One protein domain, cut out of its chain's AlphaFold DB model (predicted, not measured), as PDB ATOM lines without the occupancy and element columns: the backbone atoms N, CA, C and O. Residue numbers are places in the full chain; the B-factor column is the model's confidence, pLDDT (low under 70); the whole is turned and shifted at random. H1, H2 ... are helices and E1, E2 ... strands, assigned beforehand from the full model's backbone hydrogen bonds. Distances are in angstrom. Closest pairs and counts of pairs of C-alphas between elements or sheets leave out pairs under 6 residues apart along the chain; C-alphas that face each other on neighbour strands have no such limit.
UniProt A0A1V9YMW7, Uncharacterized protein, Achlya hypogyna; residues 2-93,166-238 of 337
ATOM      1  N   VAL A   2     123.967 145.742 145.156       45.50
ATOM      2  CA  VAL A   2     124.251 147.009 144.443       45.50
ATOM      3  C   VAL A   2     123.800 148.167 145.336       45.50
ATOM      4  O   VAL A   2     122.610 148.256 145.640       45.50
ATOM      5  N   PHE A   3     124.729 149.018 145.785       52.25
ATOM      6  CA  PHE A   3     124.476 150.098 146.752       52.25
ATOM      7  C   PHE A   3     124.170 151.447 146.073       52.25
ATOM      8  O   PHE A   3     124.290 152.511 146.678       52.25
ATOM      9  N   THR A   4     123.637 151.422 144.848       52.09
ATOM     10  CA  THR A   4     123.307 152.610 144.032       52.09
ATOM     11  C   THR A   4     122.308 153.597 144.658       52.09
ATOM     12  O   THR A   4     122.022 154.634 144.067       52.09
ATOM     13  N   ALA A   5     121.794 153.325 145.860       51.69
ATOM     14  CA  ALA A   5     120.933 154.221 146.626       51.69
ATOM     15  C   ALA A   5     121.671 155.402 147.299       51.69
ATOM     16  O   ALA A   5     121.002 156.300 147.810       51.69
ATOM     17  N   TYR A   6     123.012 155.423 147.327       53.25
ATOM     18  CA  TYR A   6     123.775 156.465 148.042       53.25
ATOM     19  C   TYR A   6     124.233 157.657 147.192       53.25
ATOM     20  O   TYR A   6     124.675 158.654 147.769       53.25
ATOM     21  N   LEU A   7     124.076 157.605 145.864       51.72
ATOM     22  CA  LEU A   7     124.307 158.770 145.010       51.72
ATOM     23  C   LEU A   7     123.087 159.684 145.061       51.72
ATOM     24  O   LEU A   7     122.006 159.332 144.584       51.72
ATOM     25  N   ARG A   8     123.275 160.897 145.585       60.25
ATOM     26  CA  ARG A   8     122.454 162.010 145.103       60.25
ATOM     27  C   ARG A   8     122.860 162.232 143.648       60.25
ATOM     28  O   ARG A   8     124.027 162.041 143.307       60.25
ATOM     29  N   GLU A   9     121.928 162.614 142.776       63.88
ATOM     30  CA  GLU A   9     122.356 163.286 141.546       63.88
ATOM     31  C   GLU A   9     123.253 164.436 142.002       63.88
ATOM     32  O   GLU A   9     122.791 165.296 142.753       63.88
ATOM     33  N   ALA A  10     124.552 164.343 141.692       66.00
ATOM     34  CA  ALA A  10     125.537 165.277 142.204       66.00
ATOM     35  C   ALA A  10     125.089 166.674 141.785       66.00
ATOM     36  O   ALA A  10     125.013 166.976 140.592       66.00
ATOM     37  N   ASP A  11     124.714 167.489 142.767       84.56
ATOM     38  CA  ASP A  11     124.300 168.857 142.517       84.56
ATOM     39  C   ASP A  11     125.561 169.649 142.173       84.56
ATOM     40  O   ASP A  11     126.275 170.136 143.051       84.56
ATOM     41  N   ILE A  12     125.865 169.700 140.873       86.50
ATOM     42  CA  ILE A  12     127.048 170.371 140.327       86.50
ATOM     43  C   ILE A  12     127.080 171.828 140.793       86.50
ATOM     44  O   ILE A  12     128.149 172.322 141.134       86.50
ATOM     45  N   ALA A  13     125.926 172.498 140.889       88.69
ATOM     46  CA  ALA A  13     125.867 173.877 141.363       88.69
ATOM     47  C   ALA A  13     126.265 173.981 142.845       88.69
ATOM     48  O   ALA A  13     127.077 174.829 143.206       88.69
ATOM     49  N   ALA A  14     125.776 173.075 143.696       90.62
ATOM     50  CA  ALA A  14     126.176 173.041 145.104       90.62
ATOM     51  C   ALA A  14     127.658 172.660 145.298       90.62
ATOM     52  O   ALA A  14     128.310 173.144 146.224       90.62
ATOM     53  N   MET A  15     128.216 171.813 144.426       91.94
ATOM     54  CA  MET A  15     129.652 171.511 144.431       91.94
ATOM     55  C   MET A  15     130.487 172.712 143.970       91.94
ATOM     56  O   MET A  15     131.542 172.976 144.543       91.94
ATOM     57  N   GLU A  16     130.018 173.476 142.981       93.69
ATOM     58  CA  GLU A  16     130.670 174.717 142.547       93.69
ATOM     59  C   GLU A  16     130.750 175.769 143.657       93.69
ATOM     60  O   GLU A  16     131.750 176.481 143.740       93.69
ATOM     61  N   ASP A  17     129.750 175.843 144.537       92.62
ATOM     62  CA  ASP A  17     129.753 176.758 145.687       92.62
ATOM     63  C   ASP A  17     130.812 176.397 146.748       92.62
ATOM     64  O   ASP A  17     131.172 177.237 147.576       92.62
ATOM     65  N   CYS A  18     131.356 175.174 146.710       90.06
ATOM     66  CA  CYS A  18     132.437 174.747 147.601       90.06
ATOM     67  C   CYS A  18     133.796 175.360 147.222       90.06
ATOM     68  O   CYS A  18     134.683 175.414 148.072       90.06
ATOM     69  N   ILE A  19     133.963 175.809 145.970       91.38
ATOM     70  CA  ILE A  19     135.222 176.353 145.444       91.38
ATOM     71  C   ILE A  19     135.031 177.816 145.051       91.38
ATOM     72  O   ILE A  19     134.171 178.178 144.237       91.38
ATOM     73  N   LYS A  20     135.885 178.690 145.581       91.25
ATOM     74  CA  LYS A  20     135.821 180.118 145.267       91.25
ATOM     75  C   LYS A  20     136.551 180.410 143.960       91.25
ATOM     76  O   LYS A  20     137.603 179.849 143.673       91.25
ATOM     77  N   LEU A  21     136.042 181.372 143.189       92.06
ATOM     78  CA  LEU A  21     136.635 181.734 141.892       92.06
ATOM     79  C   LEU A  21     138.110 182.156 142.005       92.06
ATOM     80  O   LEU A  21     138.922 181.778 141.169       92.06
ATOM     81  N   HIS A  22     138.491 182.885 143.056       88.19
ATOM     82  CA  HIS A  22     139.889 183.292 143.230       88.19
ATOM     83  C   HIS A  22     140.835 182.105 143.480       88.19
ATOM     84  O   HIS A  22     141.982 182.173 143.063       88.19
ATOM     85  N   GLU A  23     140.361 181.004 144.076       89.06
ATOM     86  CA  GLU A  23     141.155 179.779 144.266       89.06
ATOM     87  C   GLU A  23     141.446 179.118 142.911       89.06
ATOM     88  O   GLU A  23     142.572 178.710 142.645       89.06
ATOM     89  N   VAL A  24     140.463 179.108 142.003       92.31
ATOM     90  CA  VAL A  24     140.619 178.599 140.628       92.31
ATOM     91  C   VAL A  24     141.530 179.502 139.793       92.31
ATOM     92  O   VAL A  24     142.344 179.020 139.008       92.31
ATOM     93  N   ARG A  25     141.458 180.823 139.983       91.44
ATOM     94  CA  ARG A  25     142.299 181.787 139.258       91.44
ATOM     95  C   ARG A  25     143.801 181.578 139.509       91.44
ATOM     96  O   ARG A  25     144.611 181.861 138.634       91.44
ATOM     97  N   ARG A  26     144.195 181.012 140.650       88.12
ATOM     98  CA  ARG A  26     145.602 180.670 140.946       88.12
ATOM     99  C   ARG A  26     146.182 179.644 139.971       88.12
ATOM    100  O   ARG A  26     147.377 179.681 139.673       88.12
ATOM    101  N   PHE A  27     145.347 178.764 139.419       90.06
ATOM    102  CA  PHE A  27     145.773 177.819 138.387       90.06
ATOM    103  C   PHE A  27     146.095 178.519 137.069       90.06
ATOM    104  O   PHE A  27     146.979 178.065 136.353       90.06
ATOM    105  N   PHE A  28     145.436 179.643 136.769       90.81
ATOM    106  CA  PHE A  28     145.684 180.404 135.546       90.81
ATOM    107  C   PHE A  28     147.112 180.948 135.556       90.81
ATOM    108  O   PHE A  28     147.853 180.698 134.611       90.81
ATOM    109  N   LEU A  29     147.537 181.574 136.662       87.31
ATOM    110  CA  LEU A  29     148.914 182.059 136.826       87.31
ATOM    111  C   LEU A  29     149.940 180.945 136.567       87.31
ATOM    112  O   LEU A  29     150.909 181.146 135.838       87.31
ATOM    113  N   ARG A  30     149.719 179.764 137.149       86.06
ATOM    114  CA  ARG A  30     150.645 178.625 137.043       86.06
ATOM    115  C   ARG A  30     150.629 177.981 135.659       86.06
ATOM    116  O   ARG A  30     151.665 177.517 135.206       86.06
ATOM    117  N   ALA A  31     149.492 178.020 134.967       86.31
ATOM    118  CA  ALA A  31     149.363 177.615 133.571       86.31
ATOM    119  C   ALA A  31     149.878 178.681 132.575       86.31
ATOM    120  O   ALA A  31     149.740 178.508 131.366       86.31
ATOM    121  N   GLY A  32     150.443 179.801 133.051       86.94
ATOM    122  CA  GLY A  32     150.945 180.888 132.202       86.94
ATOM    123  C   GLY A  32     149.852 181.784 131.602       86.94
ATOM    124  O   GLY A  32     150.105 182.530 130.655       86.94
ATOM    125  N   LEU A  33     148.633 181.723 132.141       88.12
ATOM    126  CA  LEU A  33     147.498 182.560 131.767       88.12
ATOM    127  C   LEU A  33     147.428 183.779 132.702       88.12
ATOM    128  O   LEU A  33     146.990 183.692 133.847       88.12
ATOM    129  N   TYR A  34     147.842 184.940 132.198       90.00
ATOM    130  CA  TYR A  34     147.899 186.199 132.966       90.00
ATOM    131  C   TYR A  34     146.677 187.105 132.777       90.00
ATOM    132  O   TYR A  34     146.643 188.237 133.261       90.00
ATOM    133  N   LEU A  35     145.683 186.610 132.048       89.50
ATOM    134  CA  LEU A  35     144.386 187.237 131.851       89.50
ATOM    135  C   LEU A  35     143.327 186.248 132.334       89.50
ATOM    136  O   LEU A  35     143.419 185.056 132.045       89.50
ATOM    137  N   ALA A  36     142.345 186.740 133.079       91.44
ATOM    138  CA  ALA A  36     141.214 185.978 133.597       91.44
ATOM    139  C   ALA A  36     139.950 186.849 133.570       91.44
ATOM    140  O   ALA A  36     140.003 188.056 133.772       91.44
ATOM    141  N   THR A  37     138.793 186.244 133.343       91.81
ATOM    142  CA  THR A  37     137.475 186.871 133.542       91.81
ATOM    143  C   THR A  37     136.672 186.002 134.498       91.81
ATOM    144  O   THR A  37     136.981 184.817 134.669       91.81
ATOM    145  N   ASP A  38     135.620 186.541 135.112       91.69
ATOM    146  CA  ASP A  38     134.739 185.717 135.953       91.69
ATOM    147  C   ASP A  38     134.123 184.561 135.151       91.69
ATOM    148  O   ASP A  38     134.022 183.445 135.656       91.69
ATOM    149  N   ALA A  39     133.792 184.789 133.876       91.12
ATOM    150  CA  ALA A  39     133.246 183.763 132.991       91.12
ATOM    151  C   ALA A  39     134.238 182.616 132.739       91.12
ATOM    152  O   ALA A  39     133.885 181.448 132.881       91.12
ATOM    153  N   THR A  40     135.494 182.936 132.417       92.94
ATOM    154  CA  THR A  40     136.531 181.919 132.160       92.94
ATOM    155  C   THR A  40     136.957 181.194 133.430       92.94
ATOM    156  O   THR A  40     137.150 179.979 133.419       92.94
ATOM    157  N   THR A  41     137.017 181.907 134.554       94.25
ATOM    158  CA  THR A  41     137.283 181.306 135.867       94.25
ATOM    159  C   THR A  41     136.136 180.382 136.286       94.25
ATOM    160  O   THR A  41     136.374 179.282 136.782       94.25
ATOM    161  N   SER A  42     134.886 180.783 136.030       94.50
ATOM    162  CA  SER A  42     133.710 179.940 136.255       94.50
ATOM    163  C   SER A  42     133.728 178.708 135.358       94.50
ATOM    164  O   SER A  42     133.431 177.623 135.839       94.50
ATOM    165  N   GLN A  43     134.121 178.842 134.088       94.44
ATOM    166  CA  GLN A  43     134.259 177.708 133.173       94.44
ATOM    167  C   GLN A  43     135.265 176.681 133.712       94.44
ATOM    168  O   GLN A  43     134.942 175.498 133.792       94.44
ATOM    169  N   ALA A  44     136.447 177.130 134.145       95.06
ATOM    170  CA  ALA A  44     137.452 176.259 134.753       95.06
ATOM    171  C   ALA A  44     136.935 175.574 136.031       95.06
ATOM    172  O   ALA A  44     137.142 174.374 136.217       95.06
ATOM    173  N   ARG A  45     136.201 176.310 136.879       96.00
ATOM    174  CA  ARG A  45     135.559 175.762 138.082       96.00
ATOM    175  C   ARG A  45     134.550 174.669 137.738       96.00
ATOM    176  O   ARG A  45     134.613 173.588 138.315       96.00
ATOM    177  N   THR A  46     133.655 174.920 136.785       95.06
ATOM    178  CA  THR A  46     132.662 173.939 136.329       95.06
ATOM    179  C   THR A  46     133.341 172.690 135.770       95.06
ATOM    180  O   THR A  46     132.921 171.575 136.073       95.06
ATOM    181  N   THR A  47     134.423 172.842 134.997       94.44
ATOM    182  CA  THR A  47     135.189 171.703 134.466       94.44
ATOM    183  C   THR A  47     135.842 170.876 135.574       94.44
ATOM    184  O   THR A  47     135.738 169.650 135.551       94.44
ATOM    185  N   LEU A  48     136.452 171.524 136.570       95.06
ATOM    186  CA  LEU A  48     137.016 170.851 137.743       95.06
ATOM    187  C   LEU A  48     135.942 170.076 138.521       95.06
ATOM    188  O   LEU A  48     136.126 168.902 138.835       95.06
ATOM    189  N   VAL A  49     134.805 170.713 138.806       94.81
ATOM    190  CA  VAL A  49     133.703 170.093 139.552       94.81
ATOM    191  C   VAL A  49     133.115 168.909 138.789       94.81
ATOM    192  O   VAL A  49     132.867 167.862 139.385       94.81
ATOM    193  N   ALA A  50     132.935 169.034 137.473       93.44
ATOM    194  CA  ALA A  50     132.459 167.938 136.635       93.44
ATOM    195  C   ALA A  50     133.418 166.736 136.666       93.44
ATOM    196  O   ALA A  50     132.964 165.595 136.754       93.44
ATOM    197  N   PHE A  51     134.731 166.987 136.649       93.56
ATOM    198  CA  PHE A  51     135.741 165.942 136.806       93.56
ATOM    199  C   PHE A  51     135.654 165.266 138.179       93.56
ATOM    200  O   PHE A  51     135.580 164.042 138.247       93.56
ATOM    201  N   VAL A  52     135.587 166.042 139.266       94.12
ATOM    202  CA  VAL A  52     135.455 165.509 140.633       94.12
ATOM    203  C   VAL A  52     134.180 164.674 140.780       94.12
ATOM    204  O   VAL A  52     134.219 163.591 141.358       94.12
ATOM    205  N   ALA A  53     133.057 165.135 140.227       92.75
ATOM    206  CA  ALA A  53     131.793 164.407 140.271       92.75
ATOM    207  C   ALA A  53     131.868 163.060 139.526       92.75
ATOM    208  O   ALA A  53     131.398 162.047 140.050       92.75
ATOM    209  N   ASP A  54     132.477 163.018 138.333       91.94
ATOM    210  CA  ASP A  54     132.657 161.760 137.592       91.94
ATOM    211  C   ASP A  54     133.646 160.820 138.298       91.94
ATOM    212  O   ASP A  54     133.404 159.614 138.393       91.94
ATOM    213  N   LEU A  55     134.722 161.372 138.863       92.75
ATOM    214  CA  LEU A  55     135.721 160.618 139.618       92.75
ATOM    215  C   LEU A  55     135.116 159.969 140.863       92.75
ATOM    216  O   LEU A  55     135.273 158.765 141.047       92.75
ATOM    217  N   LEU A  56     134.360 160.717 141.673       92.56
ATOM    218  CA  LEU A  56     133.687 160.181 142.861       92.56
ATOM    219  C   LEU A  56     132.655 159.110 142.504       92.56
ATOM    220  O   LEU A  56     132.575 158.074 143.164       92.56
ATOM    221  N   LYS A  57     131.904 159.312 141.416       91.00
ATOM    222  CA  LYS A  57     130.940 158.322 140.926       91.00
ATOM    223  C   LYS A  57     131.612 156.999 140.551       91.00
ATOM    224  O   LYS A  57     131.062 155.933 140.823       91.00
ATOM    225  N   ARG A  58     132.787 157.048 139.922       91.19
ATOM    226  CA  ARG A  58     133.560 155.849 139.555       91.19
ATOM    227  C   ARG A  58     134.248 155.217 140.754       91.19
ATOM    228  O   ARG A  58     134.224 153.997 140.873       91.19
ATOM    229  N   ALA A  59     134.790 156.038 141.651       91.50
ATOM    230  CA  ALA A  59     135.392 155.582 142.898       91.50
ATOM    231  C   ALA A  59     134.369 154.820 143.741       91.50
ATOM    232  O   ALA A  59     134.701 153.817 144.358       91.50
ATOM    233  N   GLN A  60     133.098 155.227 143.695       89.88
ATOM    234  CA  GLN A  60     132.046 154.520 144.415       89.88
ATOM    235  C   GLN A  60     131.827 153.121 143.841       89.88
ATOM    236  O   GLN A  60     131.618 152.182 144.595       89.88
ATOM    237  N   GLY A  61     131.921 152.959 142.519       89.19
ATOM    238  CA  GLY A  61     131.868 151.641 141.892       89.19
ATOM    239  C   GLY A  61     132.989 150.717 142.374       89.19
ATOM    240  O   GLY A  61     132.721 149.552 142.643       89.19
ATOM    241  N   ALA A  62     134.212 151.237 142.526       89.00
ATOM    242  CA  ALA A  62     135.341 150.484 143.081       89.00
ATOM    243  C   ALA A  62     135.116 150.129 144.562       89.00
ATOM    244  O   ALA A  62     135.208 148.967 144.942       89.00
ATOM    245  N   MET A  63     134.686 151.101 145.365       91.31
ATOM    246  CA  MET A  63     134.368 150.905 146.781       91.31
ATOM    247  C   MET A  63     133.256 149.858 146.990       91.31
ATOM    248  O   MET A  63     133.329 149.036 147.904       91.31
ATOM    249  N   GLU A  64     132.219 149.874 146.144       89.31
ATOM    250  CA  GLU A  64     131.108 148.919 146.197       89.31
ATOM    251  C   GLU A  64     131.528 147.496 145.803       89.31
ATOM    252  O   GLU A  64     130.962 146.538 146.335       89.31
ATOM    253  N   LEU A  65     132.497 147.347 144.889       88.12
ATOM    254  CA  LEU A  65     133.066 146.043 144.527       88.12
ATOM    255  C   LEU A  65     133.791 145.409 145.720       88.12
ATOM    256  O   LEU A  65     133.599 144.222 145.969       88.12
ATOM    257  N   ASP A  66     134.498 146.226 146.501       87.06
ATOM    258  CA  ASP A  66     135.204 145.804 147.717       87.06
ATOM    259  C   ASP A  66     134.266 145.663 148.939       87.06
ATOM    260  O   ASP A  66     134.689 145.280 150.027       87.06
ATOM    261  N   GLY A  67     132.975 145.993 148.802       85.50
ATOM    262  CA  GLY A  67     131.992 145.899 149.889       85.50
ATOM    263  C   GLY A  67     132.195 146.905 151.031       85.50
ATOM    264  O   GLY A  67     131.642 146.712 152.118       85.50
ATOM    265  N   ARG A  68     132.966 147.977 150.798       87.81
ATOM    266  CA  ARG A  68     133.252 149.041 151.773       87.81
ATOM    267  C   ARG A  68     132.200 150.156 151.723       87.81
ATOM    268  O   ARG A  68     131.421 150.266 150.781       87.81
ATOM    269  N   MET A  69     132.169 150.987 152.768       87.00
ATOM    270  CA  MET A  69     131.272 152.155 152.901       87.00
ATOM    271  C   MET A  69     132.042 153.466 153.146       87.00
ATOM    272  O   MET A  69     131.467 154.462 153.585       87.00
ATOM    273  N   GLU A  70     133.345 153.454 152.877       88.12
ATOM    274  CA  GLU A  70     134.253 154.590 153.004       88.12
ATOM    275  C   GLU A  70     135.185 154.621 151.792       88.12
ATOM    276  O   GLU A  70     135.731 153.585 151.404       88.12
ATOM    277  N   PHE A  71     135.384 155.811 151.221       87.50
ATOM    278  CA  PHE A  71     136.324 156.017 150.124       87.50
ATOM    279  C   PHE A  71     137.772 155.960 150.615       87.50
ATOM    280  O   PHE A  71     138.190 156.746 151.476       87.50
ATOM    281  N   VAL A  72     138.572 155.100 149.992       88.50
ATOM    282  CA  VAL A  72     140.019 155.001 150.226       88.50
ATOM    283  C   VAL A  72     140.818 155.413 148.994       88.50
ATOM    284  O   VAL A  72     140.278 155.589 147.901       88.50
ATOM    285  N   ALA A  73     142.130 155.595 149.154       87.06
ATOM    286  CA  ALA A  73     143.008 156.011 148.058       87.06
ATOM    287  C   ALA A  73     142.960 155.050 146.855       87.06
ATOM    288  O   ALA A  73     142.997 155.506 145.711       87.06
ATOM    289  N   LYS A  74     142.808 153.740 147.102       86.69
ATOM    290  CA  LYS A  74     142.634 152.710 146.061       86.69
ATOM    291  C   LYS A  74     141.419 152.988 145.171       86.69
ATOM    292  O   LYS A  74     141.544 152.887 143.954       86.69
ATOM    293  N   ASP A  75     140.295 153.424 145.744       90.94
ATOM    294  CA  ASP A  75     139.074 153.738 144.985       90.94
ATOM    295  C   ASP A  75     139.297 154.900 144.020       90.94
ATOM    296  O   ASP A  75     138.904 154.846 142.854       90.94
ATOM    297  N   ILE A  76     139.971 155.947 144.502       90.62
ATOM    298  CA  ILE A  76     140.310 157.123 143.698       90.62
ATOM    299  C   ILE A  76     141.293 156.745 142.588       90.62
ATOM    300  O   ILE A  76     141.107 157.161 141.445       90.62
ATOM    301  N   ARG A  77     142.303 155.919 142.888       86.56
ATOM    302  CA  ARG A  77     143.274 155.426 141.901       86.56
ATOM    303  C   ARG A  77     142.591 154.591 140.813       86.56
ATOM    304  O   ARG A  77     142.816 154.831 139.628       86.56
ATOM    305  N   ALA A  78     141.725 153.657 141.203       87.44
ATOM    306  CA  ALA A  78     140.970 152.820 140.273       87.44
ATOM    307  C   ALA A  78     140.044 153.662 139.379       87.44
ATOM    308  O   ALA A  78     139.986 153.466 138.163       87.44
ATOM    309  N   ALA A  79     139.368 154.654 139.964       91.25
ATOM    310  CA  ALA A  79     138.537 155.599 139.229       91.25
ATOM    311  C   ALA A  79     139.347 156.441 138.237       91.25
ATOM    312  O   ALA A  79     138.921 156.637 137.097       91.25
ATOM    313  N   LEU A  80     140.526 156.906 138.649       89.12
ATOM    314  CA  LEU A  80     141.413 157.711 137.823       89.12
ATOM    315  C   LEU A  80     141.933 156.940 136.613       89.12
ATOM    316  O   LEU A  80     141.859 157.443 135.494       89.12
ATOM    317  N   ALA A  81     142.383 155.701 136.834       86.12
ATOM    318  CA  ALA A  81     142.843 154.808 135.776       86.12
ATOM    319  C   ALA A  81     141.760 154.568 134.711       86.12
ATOM    320  O   ALA A  81     142.076 154.360 133.540       86.12
ATOM    321  N   PHE A  82     140.482 154.640 135.099       84.88
ATOM    322  CA  PHE A  82     139.364 154.551 134.167       84.88
ATOM    323  C   PHE A  82     139.139 155.847 133.365       84.88
ATOM    324  O   PHE A  82     138.792 155.776 132.186       84.88
ATOM    325  N   ILE A  83     139.286 157.025 133.986       84.75
ATOM    326  CA  ILE A  83     139.020 158.323 133.336       84.75
ATOM    327  C   ILE A  83     140.151 158.714 132.388       84.75
ATOM    328  O   ILE A  83     139.906 159.022 131.222       84.75
ATOM    329  N   ASP A  84     141.385 158.711 132.886       78.75
ATOM    330  CA  ASP A  84     142.580 159.005 132.103       78.75
ATOM    331  C   ASP A  84     143.690 158.030 132.523       78.75
ATOM    332  O   ASP A  84     144.398 158.281 133.499       78.75
ATOM    333  N   PRO A  85     143.905 156.941 131.759       73.75
ATOM    334  CA  PRO A  85     144.970 155.971 132.024       73.75
ATOM    335  C   PRO A  85     146.384 156.576 132.023       73.75
ATOM    336  O   PRO A  85     147.348 155.913 132.401       73.75
ATOM    337  N   ARG A  86     146.541 157.811 131.525       68.31
ATOM    338  CA  ARG A  86     147.816 158.534 131.483       68.31
ATOM    339  C   ARG A  86     148.007 159.449 132.687       68.31
ATOM    340  O   ARG A  86     149.101 159.992 132.837       68.31
ATOM    341  N   LEU A  87     146.975 159.665 133.505       68.44
ATOM    342  CA  LEU A  87     147.085 160.450 134.725       68.44
ATOM    343  C   LEU A  87     147.693 159.566 135.815       68.44
ATOM    344  O   LEU A  87     147.019 158.748 136.434       68.44
ATOM    345  N   ARG A  88     149.001 159.712 136.007       63.66
ATOM    346  CA  ARG A  88     149.755 159.072 137.084       63.66
ATOM    347  C   ARG A  88     149.971 160.088 138.189       63.66
ATOM    348  O   ARG A  88     150.495 161.168 137.923       63.66
ATOM    349  N   ILE A  89     149.533 159.771 139.402       62.50
ATOM    350  CA  ILE A  89     149.698 160.671 140.545       62.50
ATOM    351  C   ILE A  89     150.926 160.211 141.323       62.50
ATOM    352  O   ILE A  89     150.941 159.133 141.918       62.50
ATOM    353  N   TYR A  90     151.959 161.051 141.327       53.41
ATOM    354  CA  TYR A  90     153.150 160.844 142.147       53.41
ATOM    355  C   TYR A  90     152.765 160.705 143.628       53.41
ATOM    356  O   TYR A  90     151.947 161.469 144.136       53.41
ATOM    357  N   GLY A  91     153.331 159.704 144.308       52.75
ATOM    358  CA  GLY A  91     152.962 159.334 145.682       52.75
ATOM    359  C   GLY A  91     151.873 158.257 145.788       52.75
ATOM    360  O   GLY A  91     151.685 157.706 146.866       52.75
ATOM    361  N   LEU A  92     151.205 157.896 144.682       50.19
ATOM    362  CA  LEU A  92     150.313 156.730 144.604       50.19
ATOM    363  C   LEU A  92     150.911 155.544 143.828       50.19
ATOM    364  O   LEU A  92     150.383 154.445 143.970       50.19
ATOM    365  N   ASP A  93     151.980 155.741 143.053       44.69
ATOM    366  CA  ASP A  93     152.554 154.727 142.144       44.69
ATOM    367  C   ASP A  93     153.785 153.985 142.710       44.69
ATOM    368  O   ASP A  93     154.319 153.099 142.052       44.69
ATOM    369  N   GLU A 166     149.253 186.896 146.571       85.12
ATOM    370  CA  GLU A 166     149.115 186.520 145.159       85.12
ATOM    371  C   GLU A 166     147.795 187.037 144.568       85.12
ATOM    372  O   GLU A 166     147.782 187.668 143.514       85.12
ATOM    373  N   ASP A 167     146.684 186.860 145.285       86.94
ATOM    374  CA  ASP A 167     145.364 187.336 144.876       86.94
ATOM    375  C   ASP A 167     145.322 188.867 144.729       86.94
ATOM    376  O   ASP A 167     144.579 189.373 143.888       86.94
ATOM    377  N   ALA A 168     146.129 189.598 145.507       88.50
ATOM    378  CA  ALA A 168     146.244 191.053 145.439       88.50
ATOM    379  C   ALA A 168     147.055 191.565 144.235       88.50
ATOM    380  O   ALA A 168     146.952 192.749 143.920       88.50
ATOM    381  N   LEU A 169     147.833 190.707 143.562       88.81
ATOM    382  CA  LEU A 169     148.551 191.070 142.330       88.81
ATOM    383  C   LEU A 169     147.611 191.189 141.123       88.81
ATOM    384  O   LEU A 169     147.952 191.816 140.124       88.81
ATOM    385  N   TRP A 170     146.423 190.591 141.200       90.56
ATOM    386  CA  TRP A 170     145.444 190.658 140.125       90.56
ATOM    387  C   TRP A 170     144.749 192.018 140.105       90.56
ATOM    388  O   TRP A 170     143.978 192.362 141.004       90.56
ATOM    389  N   ILE A 171     144.963 192.769 139.028       91.44
ATOM    390  CA  ILE A 171     144.305 194.049 138.784       91.44
ATOM    391  C   ILE A 171     142.979 193.771 138.077       91.44
ATOM    392  O   ILE A 171     142.957 193.108 137.044       91.44
ATOM    393  N   ASN A 172     141.873 194.260 138.638       90.81
ATOM    394  CA  ASN A 172     140.557 194.175 138.005       90.81
ATOM    395  C   ASN A 172     140.252 195.476 137.255       90.81
ATOM    396  O   ASN A 172     140.018 196.515 137.878       90.81
ATOM    397  N   GLU A 173     140.218 195.397 135.929       87.12
ATOM    398  CA  GLU A 173     139.816 196.476 135.035       87.12
ATOM    399  C   GLU A 173     138.558 196.032 134.283       87.12
ATOM    400  O   GLU A 173     138.597 195.120 133.463       87.12
ATOM    401  N   ASN A 174     137.415 196.653 134.586       83.12
ATOM    402  CA  ASN A 174     136.131 196.394 133.919       83.12
ATOM    403  C   ASN A 174     135.674 194.915 133.916       83.12
ATOM    404  O   ASN A 174     134.988 194.482 132.995       83.12
ATOM    405  N   GLY A 175     136.005 194.137 134.953       82.94
ATOM    406  CA  GLY A 175     135.648 192.712 135.029       82.94
ATOM    407  C   GLY A 175     136.658 191.777 134.355       82.94
ATOM    408  O   GLY A 175     136.446 190.563 134.328       82.94
ATOM    409  N   VAL A 176     137.770 192.326 133.860       87.31
ATOM    410  CA  VAL A 176     138.939 191.576 133.404       87.31
ATOM    411  C   VAL A 176     140.010 191.647 134.485       87.31
ATOM    412  O   VAL A 176     140.460 192.721 134.880       87.31
ATOM    413  N   PHE A 177     140.427 190.485 134.967       90.25
ATOM    414  CA  PHE A 177     141.568 190.335 135.854       90.25
ATOM    415  C   PHE A 177     142.836 190.181 135.024       90.25
ATOM    416  O   PHE A 177     142.928 189.306 134.160       90.25
ATOM    417  N   ARG A 178     143.832 191.008 135.317       90.69
ATOM    418  CA  ARG A 178     145.117 191.012 134.630       90.69
ATOM    419  C   ARG A 178     146.261 191.033 135.630       90.69
ATOM    420  O   ARG A 178     146.205 191.748 136.627       90.69
ATOM    421  N   LEU A 179     147.311 190.287 135.314       89.19
ATOM    422  CA  LEU A 179     148.625 190.419 135.932       89.19
ATOM    423  C   LEU A 179     149.551 191.225 135.017       89.19
ATOM    424  O   LEU A 179     149.587 191.016 133.800       89.19
ATOM    425  N   GLU A 180     150.304 192.159 135.593       88.31
ATOM    426  CA  GLU A 180     151.400 192.810 134.878       88.31
ATOM    427  C   GLU A 180     152.582 191.848 134.728       88.31
ATOM    428  O   GLU A 180     152.811 190.994 135.580       88.31
ATOM    429  N   ASN A 181     153.374 191.994 133.662       82.00
ATOM    430  CA  ASN A 181     154.469 191.058 133.374       82.00
ATOM    431  C   ASN A 181     155.499 190.968 134.517       82.00
ATOM    432  O   ASN A 181     156.000 189.884 134.790       82.00
ATOM    433  N   GLY A 182     155.794 192.081 135.200       83.19
ATOM    434  CA  GLY A 182     156.725 192.079 136.337       83.19
ATOM    435  C   GLY A 182     156.177 191.340 137.562       83.19
ATOM    436  O   GLY A 182     156.918 190.627 138.241       83.19
ATOM    437  N   ASP A 183     154.873 191.457 137.812       84.75
ATOM    438  CA  ASP A 183     154.194 190.750 138.899       84.75
ATOM    439  C   ASP A 183     154.020 189.266 138.571       84.75
ATOM    440  O   ASP A 183     154.210 188.424 139.445       84.75
ATOM    441  N   ALA A 184     153.743 188.935 137.307       81.25
ATOM    442  CA  ALA A 184     153.688 187.563 136.815       81.25
ATOM    443  C   ALA A 184     155.039 186.852 136.981       81.25
ATOM    444  O   ALA A 184     155.087 185.776 137.563       81.25
ATOM    445  N   GLU A 185     156.146 187.472 136.558       80.31
ATOM    446  CA  GLU A 185     157.492 186.909 136.746       80.31
ATOM    447  C   GLU A 185     157.824 186.715 138.231       80.31
ATOM    448  O   GLU A 185     158.361 185.678 138.616       80.31
ATOM    449  N   THR A 186     157.459 187.679 139.079       81.56
ATOM    450  CA  THR A 186     157.688 187.600 140.529       81.56
ATOM    451  C   THR A 186     156.857 186.492 141.176       81.56
ATOM    452  O   THR A 186     157.366 185.756 142.019       81.56
ATOM    453  N   ALA A 187     155.590 186.354 140.784       78.62
ATOM    454  CA  ALA A 187     154.680 185.357 141.332       78.62
ATOM    455  C   ALA A 187     154.997 183.942 140.826       78.62
ATOM    456  O   ALA A 187     154.921 182.994 141.598       78.62
ATOM    457  N   SER A 188     155.410 183.796 139.564       74.19
ATOM    458  CA  SER A 188     155.844 182.514 138.998       74.19
ATOM    459  C   SER A 188     157.212 182.066 139.519       74.19
ATOM    460  O   SER A 188     157.459 180.868 139.601       74.19
ATOM    461  N   ALA A 189     158.100 183.001 139.874       74.56
ATOM    462  CA  ALA A 189     159.397 182.693 140.485       74.56
ATOM    463  C   ALA A 189     159.314 182.455 142.001       74.56
ATOM    464  O   ALA A 189     160.282 181.989 142.603       74.56
ATOM    465  N   ALA A 190     158.191 182.800 142.633       71.19
ATOM    466  CA  ALA A 190     157.969 182.510 144.037       71.19
ATOM    467  C   ALA A 190     157.720 181.007 144.205       71.19
ATOM    468  O   ALA A 190     156.630 180.511 143.924       71.19
ATOM    469  N   GLU A 191     158.732 180.284 144.688       62.56
ATOM    470  CA  GLU A 191     158.534 178.937 145.213       62.56
ATOM    471  C   GLU A 191     157.584 179.030 146.408       62.56
ATOM    472  O   GLU A 191     157.900 179.563 147.474       62.56
ATOM    473  N   LEU A 192     156.360 178.576 146.181       63.59
ATOM    474  CA  LEU A 192     155.388 178.359 147.228       63.59
ATOM    475  C   LEU A 192     155.581 176.916 147.681       63.59
ATOM    476  O   LEU A 192     155.213 176.002 146.950       63.59
ATOM    477  N   ASP A 193     156.109 176.727 148.893       59.94
ATOM    478  CA  ASP A 193     156.076 175.451 149.630       59.94
ATOM    479  C   ASP A 193     154.628 175.128 150.049       59.94
ATOM    480  O   ASP A 193     154.313 174.931 151.221       59.94
ATOM    481  N   ILE A 194     153.693 175.184 149.097       59.75
ATOM    482  CA  ILE A 194     152.283 174.906 149.321       59.75
ATOM    483  C   ILE A 194     151.907 173.728 148.437       59.75
ATOM    484  O   ILE A 194     151.946 173.857 147.212       59.75
ATOM    485  N   PRO A 195     151.498 172.598 149.031       60.22
ATOM    486  CA  PRO A 195     151.192 171.400 148.265       60.22
ATOM    487  C   PRO A 195     149.928 171.549 147.410       60.22
ATOM    488  O   PRO A 195     149.769 170.817 146.441       60.22
ATOM    489  N   TYR A 196     149.044 172.489 147.769       71.12
ATOM    490  CA  TYR A 196     147.665 172.562 147.298       71.12
ATOM    491  C   TYR A 196     147.190 174.004 147.100       71.12
ATOM    492  O   TYR A 196     147.357 174.845 147.986       71.12
ATOM    493  N   LEU A 197     146.558 174.296 145.964       82.81
ATOM    494  CA  LEU A 197     146.040 175.632 145.630       82.81
ATOM    495  C   LEU A 197     144.615 175.866 146.134       82.81
ATOM    496  O   LEU A 197     144.255 176.994 146.492       82.81
ATOM    497  N   ILE A 198     143.821 174.799 146.164       85.69
ATOM    498  CA  ILE A 198     142.453 174.747 146.672       85.69
ATOM    499  C   ILE A 198     142.494 174.174 148.092       85.69
ATOM    500  O   ILE A 198     143.189 173.190 148.349       85.69
ATOM    501  N   PRO A 199     141.739 174.730 149.051       83.81
ATOM    502  CA  PRO A 199     141.699 174.173 150.398       83.81
ATOM    503  C   PRO A 199     141.105 172.754 150.409       83.81
ATOM    504  O   PRO A 199     140.092 172.481 149.764       83.81
ATOM    505  N   ARG A 200     141.683 171.841 151.205       82.12
ATOM    506  CA  ARG A 200     141.177 170.458 151.348       82.12
ATOM    507  C   ARG A 200     139.729 170.406 151.842       82.12
ATOM    508  O   ARG A 200     138.972 169.530 151.425       82.12
ATOM    509  N   SER A 201     139.315 171.381 152.651       84.62
ATOM    510  CA  SER A 201     137.930 171.534 153.115       84.62
ATOM    511  C   SER A 201     136.914 171.713 151.977       84.62
ATOM    512  O   SER A 201     135.767 171.278 152.121       84.62
ATOM    513  N   ALA A 202     137.321 172.269 150.828       88.31
ATOM    514  CA  ALA A 202     136.470 172.348 149.641       88.31
ATOM    515  C   ALA A 202     136.191 170.953 149.067       88.31
ATOM    516  O   ALA A 202     135.045 170.635 148.762       88.31
ATOM    517  N   PHE A 203     137.206 170.087 148.994       90.44
ATOM    518  CA  PHE A 203     137.046 168.711 148.513       90.44
ATOM    519  C   PHE A 203     136.233 167.839 149.465       90.44
ATOM    520  O   PHE A 203     135.382 167.082 149.005       90.44
ATOM    521  N   VAL A 204     136.403 168.004 150.780       89.69
ATOM    522  CA  VAL A 204     135.534 167.345 151.773       89.69
ATOM    523  C   VAL A 204     134.078 167.770 151.580       89.69
ATOM    524  O   VAL A 204     133.180 166.927 151.560       89.69
ATOM    525  N   SER A 205     133.841 169.070 151.390       89.31
ATOM    526  CA  SER A 205     132.497 169.607 151.154       89.31
ATOM    527  C   SER A 205     131.901 169.071 149.850       89.31
ATOM    528  O   SER A 205     130.760 168.616 149.845       89.31
ATOM    529  N   MET A 206     132.685 169.015 148.770       91.00
ATOM    530  CA  MET A 206     132.265 168.413 147.501       91.00
ATOM    531  C   MET A 206     131.917 166.926 147.642       91.00
ATOM    532  O   MET A 206     130.886 166.501 147.122       91.00
ATOM    533  N   CYS A 207     132.712 166.141 148.377       89.94
ATOM    534  CA  CYS A 207     132.401 164.738 148.670       89.94
ATOM    535  C   CYS A 207     131.075 164.587 149.424       89.94
ATOM    536  O   CYS A 207     130.283 163.708 149.080       89.94
ATOM    537  N   ALA A 208     130.818 165.458 150.404       88.44
ATOM    538  CA  ALA A 208     129.582 165.468 151.187       88.44
ATOM    539  C   ALA A 208     128.350 165.926 150.382       88.44
ATOM    540  O   ALA A 208     127.221 165.545 150.691       88.44
ATOM    541  N   VAL A 209     128.548 166.754 149.350       89.31
ATOM    542  CA  VAL A 209     127.487 167.137 148.406       89.31
ATOM    543  C   VAL A 209     127.192 165.990 147.435       89.31
ATOM    544  O   VAL A 209     126.025 165.664 147.207       89.31
ATOM    545  N   ALA A 210     128.235 165.363 146.883       87.38
ATOM    546  CA  ALA A 210     128.117 164.304 145.883       87.38
ATOM    547  C   ALA A 210     127.642 162.961 146.468       87.38
ATOM    548  O   ALA A 210     126.966 162.190 145.786       87.38
ATOM    549  N   SER A 211     127.973 162.671 147.728       84.19
ATOM    550  CA  SER A 211     127.700 161.388 148.378       84.19
ATOM    551  C   SER A 211     127.399 161.558 149.872       84.19
ATOM    552  O   SER A 211     127.788 162.544 150.486       84.19
ATOM    553  N   ASN A 212     126.733 160.572 150.484       81.56
ATOM    554  CA  ASN A 212     126.605 160.505 151.950       81.56
ATOM    555  C   ASN A 212     127.708 159.636 152.594       81.56
ATOM    556  O   ASN A 212     127.540 159.182 153.725       81.56
ATOM    557  N   LEU A 213     128.775 159.336 151.852       85.44
ATOM    558  CA  LEU A 213     129.852 158.444 152.274       85.44
ATOM    559  C   LEU A 213     131.011 159.267 152.839       85.44
ATOM    560  O   LEU A 213     131.228 160.414 152.442       85.44
ATOM    561  N   THR A 214     131.751 158.686 153.777       88.44
ATOM    562  CA  THR A 214     132.973 159.299 154.301       88.44
ATOM    563  C   THR A 214     134.144 159.022 153.368       88.44
ATOM    564  O   THR A 214     134.142 158.053 152.608       88.44
ATOM    565  N   ILE A 215     135.145 159.895 153.416       86.94
ATOM    566  CA  ILE A 215     136.401 159.733 152.690       86.94
ATOM    567  C   ILE A 215     137.543 159.705 153.693       86.94
ATOM    568  O   ILE A 215     137.662 160.599 154.533       86.94
ATOM    569  N   SER A 216     138.375 158.672 153.594       88.00
ATOM    570  CA  SER A 216     139.589 158.550 154.392       88.00
ATOM    571  C   SER A 216     140.559 159.686 154.071       88.00
ATOM    572  O   SER A 216     140.530 160.295 152.995       88.00
ATOM    573  N   ARG A 217     141.490 159.954 154.986       83.31
ATOM    574  CA  ARG A 217     142.490 161.010 154.809       83.31
ATOM    575  C   ARG A 217     143.381 160.783 153.582       83.31
ATOM    576  O   ARG A 217     143.613 161.722 152.818       83.31
ATOM    577  N   ALA A 218     143.812 159.542 153.359       81.31
ATOM    578  CA  ALA A 218     144.579 159.150 152.179       81.31
ATOM    579  C   ALA A 218     143.750 159.285 150.888       81.31
ATOM    580  O   ALA A 218     144.235 159.827 149.894       81.31
ATOM    581  N   GLY A 219     142.475 158.875 150.915       86.12
ATOM    582  CA  GLY A 219     141.547 159.067 149.797       86.12
ATOM    583  C   GLY A 219     141.357 160.541 149.440       86.12
ATOM    584  O   GLY A 219     141.395 160.907 148.268       86.12
ATOM    585  N   LEU A 220     141.236 161.408 150.448       87.56
ATOM    586  CA  LEU A 220     141.108 162.848 150.248       87.56
ATOM    587  C   LEU A 220     142.378 163.457 149.641       87.56
ATOM    588  O   LEU A 220     142.269 164.301 148.757       87.56
ATOM    589  N   SER A 221     143.569 163.043 150.093       83.50
ATOM    590  CA  SER A 221     144.838 163.477 149.484       83.50
ATOM    591  C   SER A 221     144.905 163.066 148.011       83.50
ATOM    592  O   SER A 221     145.240 163.885 147.159       83.50
ATOM    593  N   ALA A 222     144.532 161.821 147.696       85.38
ATOM    594  CA  ALA A 222     144.523 161.312 146.328       85.38
ATOM    595  C   ALA A 222     143.537 162.078 145.432       85.38
ATOM    596  O   ALA A 222     143.893 162.468 144.321       85.38
ATOM    597  N   LEU A 223     142.320 162.332 145.925       90.19
ATOM    598  CA  LEU A 223     141.296 163.097 145.212       90.19
ATOM    599  C   LEU A 223     141.774 164.514 144.895       90.19
ATOM    600  O   LEU A 223     141.592 165.003 143.782       90.19
ATOM    601  N   HIS A 224     142.379 165.159 145.886       89.06
ATOM    602  CA  HIS A 224     142.868 166.522 145.778       89.06
ATOM    603  C   HIS A 224     143.984 166.627 144.730       89.06
ATOM    604  O   HIS A 224     143.835 167.348 143.742       89.06
ATOM    605  N   SER A 225     145.020 165.790 144.856       85.81
ATOM    606  CA  SER A 225     146.113 165.718 143.882       85.81
ATOM    607  C   SER A 225     145.616 165.386 142.472       85.81
ATOM    608  O   SER A 225     146.078 165.986 141.502       85.81
ATOM    609  N   ALA A 226     144.648 164.469 142.338       88.25
ATOM    610  CA  ALA A 226     144.047 164.121 141.050       88.25
ATOM    611  C   ALA A 226     143.387 165.331 140.387       88.25
ATOM    612  O   ALA A 226     143.590 165.590 139.201       88.25
ATOM    613  N   ALA A 227     142.592 166.064 141.160       91.81
ATOM    614  CA  ALA A 227     141.780 167.164 140.676       91.81
ATOM    615  C   ALA A 227     142.624 168.393 140.311       91.81
ATOM    616  O   ALA A 227     142.413 168.985 139.251       91.81
ATOM    617  N   GLU A 228     143.613 168.748 141.135       89.25
ATOM    618  CA  GLU A 228     144.520 169.858 140.828       89.25
ATOM    619  C   GLU A 228     145.415 169.550 139.631       89.25
ATOM    620  O   GLU A 228     145.564 170.391 138.742       89.25
ATOM    621  N   HIS A 229     145.957 168.331 139.563       87.38
ATOM    622  CA  HIS A 229     146.774 167.914 138.430       87.38
ATOM    623  C   HIS A 229     145.962 167.875 137.129       87.38
ATOM    624  O   HIS A 229     146.437 168.346 136.095       87.38
ATOM    625  N   PHE A 230     144.721 167.377 137.181       90.81
ATOM    626  CA  PHE A 230     143.794 167.421 136.051       90.81
ATOM    627  C   PHE A 230     143.572 168.856 135.566       90.81
ATOM    628  O   PHE A 230     143.777 169.137 134.385       90.81
ATOM    629  N   LEU A 231     143.202 169.773 136.467       91.81
ATOM    630  CA  LEU A 231     142.914 171.155 136.091       91.81
ATOM    631  C   LEU A 231     144.147 171.856 135.521       91.81
ATOM    632  O   LEU A 231     144.049 172.520 134.491       91.81
ATOM    633  N   PHE A 232     145.308 171.685 136.156       88.88
ATOM    634  CA  PHE A 232     146.561 172.254 135.675       88.88
ATOM    635  C   PHE A 232     146.892 171.766 134.260       88.88
ATOM    636  O   PHE A 232     147.109 172.576 133.361       88.88
ATOM    637  N   LYS A 233     146.848 170.449 134.034       88.19
ATOM    638  CA  LYS A 233     147.131 169.839 132.729       88.19
ATOM    639  C   LYS A 233     146.134 170.293 131.660       88.19
ATOM    640  O   LYS A 233     146.541 170.566 130.531       88.19
ATOM    641  N   GLU A 234     144.851 170.400 132.008       91.31
ATOM    642  CA  GLU A 234     143.812 170.873 131.090       91.31
ATOM    643  C   GLU A 234     143.964 172.358 130.722       91.31
ATOM    644  O   GLU A 234     143.675 172.743 129.586       91.31
ATOM    645  N   LEU A 235     144.441 173.187 131.653       90.50
ATOM    646  CA  LEU A 235     144.712 174.606 131.414       90.50
ATOM    647  C   LEU A 235     146.007 174.842 130.629       90.50
ATOM    648  O   LEU A 235     146.024 175.697 129.748       90.50
ATOM    649  N   GLU A 236     147.074 174.105 130.931       88.06
ATOM    650  CA  GLU A 236     148.385 174.290 130.301       88.06
ATOM    651  C   GLU A 236     148.423 173.699 128.883       88.06
ATOM    652  O   GLU A 236     148.841 174.355 127.932       88.06
ATOM    653  N   ASN A 237     147.974 172.448 128.740       85.12
ATOM    654  CA  ASN A 237     148.169 171.649 127.525       85.12
ATOM    655  C   ASN A 237     146.870 171.043 126.972       85.12
ATOM    656  O   ASN A 237     146.888 170.400 125.918       85.12
ATOM    657  N   GLY A 238     145.755 171.190 127.687       86.56
ATOM    658  CA  GLY A 238     144.485 170.581 127.325       86.56
ATOM    659  C   GLY A 238     143.564 171.487 126.525       86.56
ATOM    660  O   GLY A 238     143.915 172.568 126.042       86.56
TER     661      GLY A 238
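Overview. This is residues 2 to 93 and 166 to 238 of the 337 residues of an uncharacterized protein of Achlya hypogyna (UniProt A0A1V9YMW7). One long helix, H3, runs along much of the length of an elongated helical body, and H7 packs across it near the body's middle, with H4 beside H7 toward the far end of H3. H6 crosses H7, the short H1 packs on H3 and H6, H2 crosses the beginning of H3, and a small three-stranded sheet sits at that end of the body, with H5 beyond H2. The printed part has 165 residues with seven named helices and three named strands, in the order H1 H2 E1 H3 H4 E2 E3 H5 H6 H7; the sheet runs E1, E3, E2, all antiparallel. The class is mostly helix. The whole is compact, with a radius of gyration of the C-alphas of 16.8 A, and its C-alphas span 55 by 32 by 25 A.

Along the chain. H1 is residues 12 to 16, 6.1 A from first to last C-alpha, beginning with C-alpha 12 at (127.048, 170.371, 140.327). H2 is residues 21 to 30, 15.1 A, and strand E1 is residues 35 to 37, 7.1 A. H3 follows at once as residues 38 to 65, 40.6 A long, from C-alpha 38 at (134.739, 185.717, 135.953) to C-alpha 65 at (133.066, 146.043, 144.527). H4 is residues 73 to 83, 15.4 A. After the cut come E2, residues 171 to 173, and E3, residues 176 to 178, each 6.3 A. H5 is residues 181 to 189, 12.0 A, and H6 is residues 200 to 210, 15.4 A. H7 is residues 217 to 236, 28.5 A, ending with C-alpha 236 at (148.385, 174.290, 130.301).

Arrangement. H3 is the hub, touching five other helices. It touches H7 at a steep tilt of 41 degrees, opposite ways, with the closest C-alphas, those of Leu 48 and Leu 231, 6.1 A apart. With residues 55 to 63 alone it touches H4, at a steep tilt of 65 degrees, and the closest C-alphas are those of Ala 59 and Asp 75, 4.6 A. H4 and H7 touch at a shallow tilt of 28 degrees, the same way, with the C-alphas of Ala 73 and Gly 219 closest at 3.8 A. H1 touches H3, closest at the C-alphas of Glu 16 and Val 49, 6.3 A, and touches H6, closest at those of Met 15 and Met 206, 5.1 A. H6 and H7 touch, about perpendicular at 84 degrees, with the C-alphas of Phe 203 and His 224 closest at 6.8 A. H2 and H3 touch, about perpendicular at 85 degrees, with the C-alphas of Arg 25 and Thr 41 closest at 6.1 A. H2 and H5 only just touch, with 3 pairs of C-alphas within 8 A, the closest being Arg 30 and Ser 188, 6.8 A. H2 and H3 are on the sheet but each only grazes it. E2 and E3 form a hairpin, with N 171 and O 178 at 2.9 A; between E1 and E3, N 36 and O 177 are at 2.8 A, within hydrogen-bond range. Every O i to N i+4 pair is within hydrogen-bond range in H1, H4, H5, H6 and H7; in H3 it is 23 of 24 and in H2 3 of 6.

Size, cuts and confidence. The two C-alphas farthest apart are those of Val 2 and Gly 182, 56.1 A. Residues 94 to 165 are not printed, and C-alphas 93 and 166 stand 32.1 A apart across the cut. Of the links that are printed whole, none is long. Outside the named strands, residues 70 to 71 pair with residues 214 to 215, parallel. Mean pLDDT of the printed part is 84.0; residues 2 to 10, 86 to 93 and 191 to 195 are under 70.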